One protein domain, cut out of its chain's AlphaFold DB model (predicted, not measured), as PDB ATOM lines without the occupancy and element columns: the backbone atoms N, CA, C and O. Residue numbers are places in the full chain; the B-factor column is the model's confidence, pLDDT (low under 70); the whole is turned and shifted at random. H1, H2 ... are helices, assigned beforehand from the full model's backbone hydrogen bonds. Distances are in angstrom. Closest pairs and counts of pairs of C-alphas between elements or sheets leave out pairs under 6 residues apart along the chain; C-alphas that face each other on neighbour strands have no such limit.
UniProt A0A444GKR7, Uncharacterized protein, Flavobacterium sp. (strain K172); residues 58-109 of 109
ATOM      1  N   VAL A  58      13.855 -10.091  26.390       93.56
ATOM      2  CA  VAL A  58      15.267  -9.687  26.560       93.56
ATOM      3  C   VAL A  58      15.962  -9.365  25.232       93.56
ATOM      4  O   VAL A  58      16.746  -8.423  25.161       93.56
ATOM      5  N   ASN A  59      15.633 -10.082  24.151       93.31
ATOM      6  CA  ASN A  59      16.199  -9.828  22.826       93.31
ATOM      7  C   ASN A  59      15.628  -8.554  22.201       93.31
ATOM      8  O   ASN A  59      16.351  -7.851  21.496       93.31
ATOM      9  N   ALA A  60      14.356  -8.248  22.471       92.25
ATOM     10  CA  ALA A  60      13.735  -7.002  22.033       92.25
ATOM     11  C   ALA A  60      14.376  -5.798  22.738       92.25
ATOM     12  O   ALA A  60      14.804  -4.862  22.067       92.25
ATOM     13  N   VAL A  61      14.545  -5.871  24.065       94.31
ATOM     14  CA  VAL A  61      15.233  -4.831  24.849       94.31
ATOM     15  C   VAL A  61      16.678  -4.656  24.377       94.31
ATOM     16  O   VAL A  61      17.107  -3.533  24.134       94.31
ATOM     17  N   ARG A  62      17.417  -5.753  24.155       94.19
ATOM     18  CA  ARG A  62      18.795  -5.709  23.638       94.19
ATOM     19  C   ARG A  62      18.878  -4.995  22.292       94.19
ATOM     20  O   ARG A  62      19.790  -4.203  22.074       94.19
ATOM     21  N   LYS A  63      17.950  -5.300  21.382       93.56
ATOM     22  CA  LYS A  63      17.899  -4.692  20.049       93.56
ATOM     23  C   LYS A  63      17.567  -3.203  20.123       93.56
ATOM     24  O   LYS A  63      18.173  -2.433  19.392       93.56
ATOM     25  N   TYR A  64      16.623  -2.823  20.981       94.00
ATOM     26  CA  TYR A  64      16.188  -1.436  21.143       94.00
ATOM     27  C   TYR A  64      17.273  -0.563  21.789       94.00
ATOM     28  O   TYR A  64      17.625   0.479  21.248       94.00
ATOM     29  N   ASN A  65      17.851  -1.022  22.901       93.69
ATOM     30  CA  ASN A  65      18.867  -0.274  23.642       93.69
ATOM     31  C   ASN A  65      20.239  -0.287  22.955       93.69
ATOM     32  O   ASN A  65      21.048   0.616  23.151       93.69
ATOM     33  N   GLY A  66      20.543  -1.350  22.210       94.25
ATOM     34  CA  GLY A  66      21.903  -1.643  21.781       94.25
ATOM     35  C   GLY A  66      22.776  -2.188  22.920       94.25
ATOM     36  O   GLY A  66      22.411  -2.189  24.102       94.25
ATOM     37  N   ARG A  67      23.955  -2.703  22.551       93.81
ATOM     38  CA  ARG A  67      24.850  -3.416  23.478       93.81
ATOM     39  C   ARG A  67      25.507  -2.479  24.495       93.81
ATOM     40  O   ARG A  67      25.542  -2.808  25.675       93.81
ATOM     41  N   GLU A  68      25.966  -1.309  24.051       96.06
ATOM     42  CA  GLU A  68      26.731  -0.380  24.891       96.06
ATOM     43  C   GLU A  68      25.884   0.254  26.000       96.06
ATOM     44  O   GLU A  68      26.250   0.177  27.172       96.06
ATOM     45  N   LEU A  69      24.713   0.804  25.654       96.25
ATOM     46  CA  LEU A  69      23.783   1.359  26.642       96.25
ATOM     47  C   LEU A  69      23.411   0.302  27.685       96.25
ATOM     48  O   LEU A  69      23.460   0.558  28.885       96.25
ATOM     49  N   SER A  70      23.076  -0.906  27.225       96.19
ATOM     50  CA  SER A  70      22.695  -2.003  28.111       96.19
ATOM     51  C   SER A  70      23.822  -2.377  29.078       96.19
ATOM     52  O   SER A  70      23.553  -2.591  30.256       96.19
ATOM     53  N   ARG A  71      25.080  -2.411  28.610       96.06
ATOM     54  CA  ARG A  71      26.253  -2.711  29.444       96.06
ATOM     55  C   ARG A  71      26.473  -1.644  30.517       96.06
ATOM     56  O   ARG A  71      26.558  -1.994  31.687       96.06
ATOM     57  N   ARG A  72      26.478  -0.361  30.141       97.25
ATOM     58  CA  ARG A  72      26.653   0.751  31.095       97.25
ATOM     59  C   ARG A  72      25.548   0.790  32.142       97.25
ATOM     60  O   ARG A  72      25.816   0.944  33.324       97.25
ATOM     61  N   MET A  73      24.297   0.597  31.730       97.50
ATOM     62  CA  MET A  73      23.184   0.600  32.679       97.50
ATOM     63  C   MET A  73      23.203  -0.612  33.618       97.50
ATOM     64  O   MET A  73      22.720  -0.510  34.744       97.50
ATOM     65  N   LEU A  74      23.759  -1.750  33.185       97.00
ATOM     66  CA  LEU A  74      24.001  -2.888  34.074       97.00
ATOM     67  C   LEU A  74      25.104  -2.587  35.095       97.00
ATOM     68  O   LEU A  74      24.955  -2.999  36.237       97.00
ATOM     69  N   GLU A  75      26.149  -1.843  34.726       97.44
ATOM     70  CA  GLU A  75      27.181  -1.382  35.669       97.44
ATOM     71  C   GLU A  75      26.597  -0.420  36.717       97.44
ATOM     72  O   GLU A  75      26.864  -0.573  37.904       97.44
ATOM     73  N   VAL A  76      25.725   0.510  36.307       97.88
ATOM     74  CA  VAL A  76      24.990   1.412  37.222       97.88
ATOM     75  C   VAL A  76      24.092   0.621  38.185       97.88
ATOM     76  O   VAL A  76      24.017   0.936  39.376       97.88
ATOM     77  N   LEU A  77      23.426  -0.430  37.691       97.44
ATOM     78  CA  LEU A  77      22.644  -1.349  38.523       97.44
ATOM     79  C   LEU A  77      23.533  -2.131  39.503       97.44
ATOM     80  O   LEU A  77      23.169  -2.264  40.670       97.44
ATOM     81  N   ASP A  78      24.681  -2.636  39.050       97.12
ATOM     82  CA  ASP A  78      25.629  -3.391  39.882       97.12
ATOM     83  C   ASP A  78      26.276  -2.513  40.960       97.12
ATOM     84  O   ASP A  78      26.507  -2.978  42.074       97.12
ATOM     85  N   ALA A  79      26.483  -1.229  40.667       97.75
ATOM     86  CA  ALA A  79      26.929  -0.226  41.629       97.75
ATOM     87  C   ALA A  79      25.841   0.177  42.646       97.75
ATOM     88  O   ALA A  79      26.096   1.004  43.520       97.75
ATOM     89  N   GLY A  80      24.619  -0.356  42.533       96.50
ATOM     90  CA  GLY A  80      23.506  -0.042  43.430       96.50
ATOM     91  C   GLY A  80      22.940   1.373  43.266       96.50
ATOM     92  O   GLY A  80      22.136   1.799  44.092       96.50
ATOM     93  N   GLN A  81      23.321   2.098  42.209       97.69
ATOM     94  CA  GLN A  81      22.862   3.470  41.956       97.69
ATOM     95  C   GLN A  81      21.399   3.528  41.492       97.69
ATOM     96  O   GLN A  81      20.742   4.554  41.638       97.69
ATOM     97  N   ILE A  82      20.886   2.426  40.941       97.25
ATOM     98  CA  ILE A  82      19.469   2.233  40.619       97.25
ATOM     99  C   ILE A  82      19.007   0.876  41.135       97.25
ATOM    100  O   ILE A  82      19.739  -0.112  41.087       97.25
ATOM    101  N   SER A  83      17.760   0.793  41.587       97.44
ATOM    102  CA  SER A  83      17.180  -0.489  41.987       97.44
ATOM    103  C   SER A  83      16.858  -1.370  40.772       97.44
ATOM    104  O   SER A  83      16.591  -0.886  39.669       97.44
ATOM    105  N   LYS A  84      16.747  -2.693  40.978       97.19
ATOM    106  CA  LYS A  84      16.275  -3.630  39.934       97.19
ATOM    107  C   LYS A  84      14.924  -3.208  39.341       97.19
ATOM    108  O   LYS A  84      14.680  -3.376  38.149       97.19
ATOM    109  N   ARG A  85      14.033  -2.655  40.172       96.50
ATOM    110  CA  ARG A  85      12.701  -2.202  39.749       96.50
ATOM    111  C   ARG A  85      12.786  -0.963  38.858       96.50
ATOM    112  O   ARG A  85      12.052  -0.880  37.874       96.50
ATOM    113  N   GLU A  86      13.676  -0.029  39.177       97.19
ATOM    114  CA  GLU A  86      13.929   1.157  38.356       97.19
ATOM    115  C   GLU A  86      14.621   0.811  37.050       97.19
ATOM    116  O   GLU A  86      14.168   1.277  36.010       97.19
ATOM    117  N   PHE A  87      15.622  -0.071  37.075       97.50
ATOM    118  CA  PHE A  87      16.255  -0.588  35.866       97.50
ATOM    119  C   PHE A  87      15.210  -1.178  34.909       97.50
ATOM    120  O   PHE A  87      15.094  -0.746  33.763       97.50
ATOM    121  N   CYS A  88      14.352  -2.083  35.399       97.00
ATOM    122  CA  CYS A  88      13.282  -2.655  34.583       97.00
ATOM    123  C   CYS A  88      12.299  -1.594  34.059       97.00
ATOM    124  O   CYS A  88      11.819  -1.718  32.935       97.00
ATOM    125  N   ARG A  89      11.983  -0.555  34.844       96.62
ATOM    126  CA  ARG A  89      11.049   0.509  34.442       96.62
ATOM    127  C   ARG A  89      11.647   1.456  33.402       96.62
ATOM    128  O   ARG A  89      10.961   1.775  32.441       96.62
ATOM    129  N   VAL A  90      12.869   1.924  33.629       94.69
ATOM    130  CA  VAL A  90      13.494   3.028  32.885       94.69
ATOM    131  C   VAL A  90      14.295   2.505  31.697       94.69
ATOM    132  O   VAL A  90      14.143   3.009  30.593       94.69
ATOM    133  N   VAL A  91      15.100   1.461  31.900       94.62
ATOM    134  CA  VAL A  91      16.006   0.922  30.871       94.62
ATOM    135  C   VAL A  91      15.309  -0.120  30.006       94.62
ATOM    136  O   VAL A  91      15.599  -0.247  28.821       94.62
ATOM    137  N   CYS A  92      14.386  -0.888  30.588       95.62
ATOM    138  CA  CYS A  92      13.703  -1.971  29.879       95.62
ATOM    139  C   CYS A  92      12.232  -1.680  29.566       95.62
ATOM    140  O   CYS A  92      11.546  -2.580  29.083       95.62
ATOM    141  N   LEU A  93      11.726  -0.480  29.878       94.00
ATOM    142  CA  LEU A  93      10.335  -0.060  29.640       94.00
ATOM    143  C   LEU A  93       9.285  -1.074  30.138       94.00
ATOM    144  O   LEU A  93       8.223  -1.246  29.549       94.00
ATOM    145  N   ARG A  94       9.589  -1.772  31.241       95.19
ATOM    146  CA  ARG A  94       8.796  -2.860  31.848       95.19
ATOM    147  C   ARG A  94       8.611  -4.113  30.977       95.19
ATOM    148  O   ARG A  94       7.817  -4.977  31.342       95.19
ATOM    149  N   HIS A  95       9.373  -4.273  29.894       94.31
ATOM    150  CA  HIS A  95       9.339  -5.482  29.061       94.31
ATOM    151  C   HIS A  95       9.990  -6.707  29.717       94.31
ATOM    152  O   HIS A  95       9.707  -7.832  29.310       94.31
ATOM    153  N   ILE A  96      10.844  -6.511  30.727       94.88
ATOM    154  CA  ILE A  96      11.429  -7.600  31.520       94.88
ATOM    155  C   ILE A  96      11.228  -7.344  33.012       94.88
ATOM    156  O   ILE A  96      11.172  -6.197  33.465       94.88
ATOM    157  N   LYS A  97      11.124  -8.426  33.782       95.19
ATOM    158  CA  LYS A  97      10.979  -8.410  35.243       95.19
ATOM    159  C   LYS A  97      12.340  -8.565  35.940       95.19
ATOM    160  O   LYS A  97      13.270  -9.087  35.330       95.19
ATOM    161  N   PRO A  98      12.459  -8.216  37.238       95.69
ATOM    162  CA  PRO A  98      13.722  -8.322  37.974       95.69
ATOM    163  C   PRO A  98      14.399  -9.702  37.937       95.69
ATOM    164  O   PRO A  98      15.623  -9.770  37.919       95.69
ATOM    165  N   HIS A  99      13.634 -10.800  37.892       95.06
ATOM    166  CA  HIS A  99      14.200 -12.155  37.792       95.06
ATOM    167  C   HIS A  99      14.780 -12.476  36.403       95.06
ATOM    168  O   HIS A  99      15.585 -13.386  36.284       95.06
ATOM    169  N   GLN A 100      14.416 -11.712  35.367       95.38
ATOM    170  CA  GLN A 100      14.892 -11.876  33.986       95.38
ATOM    171  C   GLN A 100      16.134 -11.020  33.685       95.38
ATOM    172  O   GLN A 100      16.609 -10.991  32.552       95.38
ATOM    173  N   ILE A 101      16.665 -10.287  34.673       95.75
ATOM    174  CA  ILE A 101      17.875  -9.470  34.493       95.75
ATOM    175  C   ILE A 101      19.080 -10.360  34.155       95.75
ATOM    176  O   ILE A 101      19.912  -9.968  33.341       95.75
ATOM    177  N   ASN A 102      19.153 -11.571  34.713       95.44
ATOM    178  CA  ASN A 102      20.215 -12.522  34.379       95.44
ATOM    179  C   ASN A 102      20.108 -12.996  32.921       95.44
ATOM    180  O   ASN A 102      21.094 -12.912  32.197       95.44
ATOM    181  N   ASP A 103      18.909 -13.345  32.446       94.56
ATOM    182  CA  ASP A 103      18.668 -13.660  31.029       94.56
ATOM    183  C   ASP A 103      19.072 -12.497  30.105       94.56
ATOM    184  O   ASP A 103      19.567 -12.699  28.996       94.56
ATOM    185  N   PHE A 104      18.857 -11.255  30.551       95.19
ATOM    186  CA  PHE A 104      19.268 -10.069  29.806       95.19
ATOM    187  C   PHE A 104      20.794  -9.913  29.758       95.19
ATOM    188  O   PHE A 104      21.330  -9.585  28.699       95.19
ATOM    189  N   ARG A 105      21.505 -10.210  30.856       94.94
ATOM    190  CA  ARG A 105      22.978 -10.272  30.877       94.94
ATOM    191  C   ARG A 105      23.506 -11.335  29.918       94.94
ATOM    192  O   ARG A 105      24.450 -11.068  29.182       94.94
ATOM    193  N   GLU A 106      22.893 -12.514  29.901       94.19
ATOM    194  CA  GLU A 106      23.272 -13.597  28.988       94.19
ATOM    195  C   GLU A 106      23.062 -13.210  27.525       94.19
ATOM    196  O   GLU A 106      23.940 -13.443  26.702       94.19
ATOM    197  N   ALA A 107      21.949 -12.546  27.206       92.44
ATOM    198  CA  ALA A 107      21.669 -12.074  25.851       92.44
ATOM    199  C   ALA A 107      22.679 -11.022  25.341       92.44
ATOM    200  O   ALA A 107      22.744 -10.772  24.135       92.44
ATOM    201  N   LEU A 108      23.430 -10.375  26.239       91.50
ATOM    202  CA  LEU A 108      24.441  -9.363  25.924       91.50
ATOM    203  C   LEU A 108      25.864  -9.921  25.802       91.50
ATOM    204  O   LEU A 108      26.746  -9.143  25.442       91.50
ATOM    205  N   ARG A 109      26.096 -11.206  26.098       85.00
ATOM    206  CA  ARG A 109      27.371 -11.877  25.800       85.00
ATOM    207  C   ARG A 109      27.490 -12.083  24.293       85.00
ATOM    208  O   ARG A 109      28.537 -11.665  23.751       85.00
TER     209      ARG A 109
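Overview. This is residues 58 to 109 of the 109 residues of an uncharacterized protein of Flavobacterium sp. (strain K172) (UniProt A0A444GKR7). What shape is this? It is a compact, rounded body of four helices: the centres of H2, H3 and H4 make a triangle, and H1 lies across one end of it, touching H4. How large? The 52 printed residues, class all helix with no named strand, span 23 by 19 by 16 A, radius of gyration of the C-alphas 9.5 A.

Along the chain. Where is the longest helix? H2, residues 67 to 78, runs 16.4 A from C-alpha 67 at (24.850, -3.416, 23.478). And the others? They are H1, 58 to 65; H3, 84 to 90; and H4, 98 to 107, 15.0 A, ending at C-alpha (21.669, -12.074, 25.851).

Arrangement. What does H2 touch? It only just touches H3, a hairpin, by residues 73 to 77 alone, with 3 pairs of C-alphas within 8 A, the closest Leu 77 and Lys 84, 6.9 A. What does H4 touch? It touches H1, closest C-alphas Val 58 and Phe 104, 5.2 A, about perpendicular at 75 degrees, and only just touches H3, with 3 pairs of C-alphas within 8 A, the closest Lys 84 and Pro 98, 5.7 A. Are O i to N i+4 pairs within hydrogen-bond range? Every pair is in H1, H2 and H3, and 4 of 6 in H4.

Size, cuts and confidence. Any cut? The printed part has none. Low confidence? No printed residue is under 70.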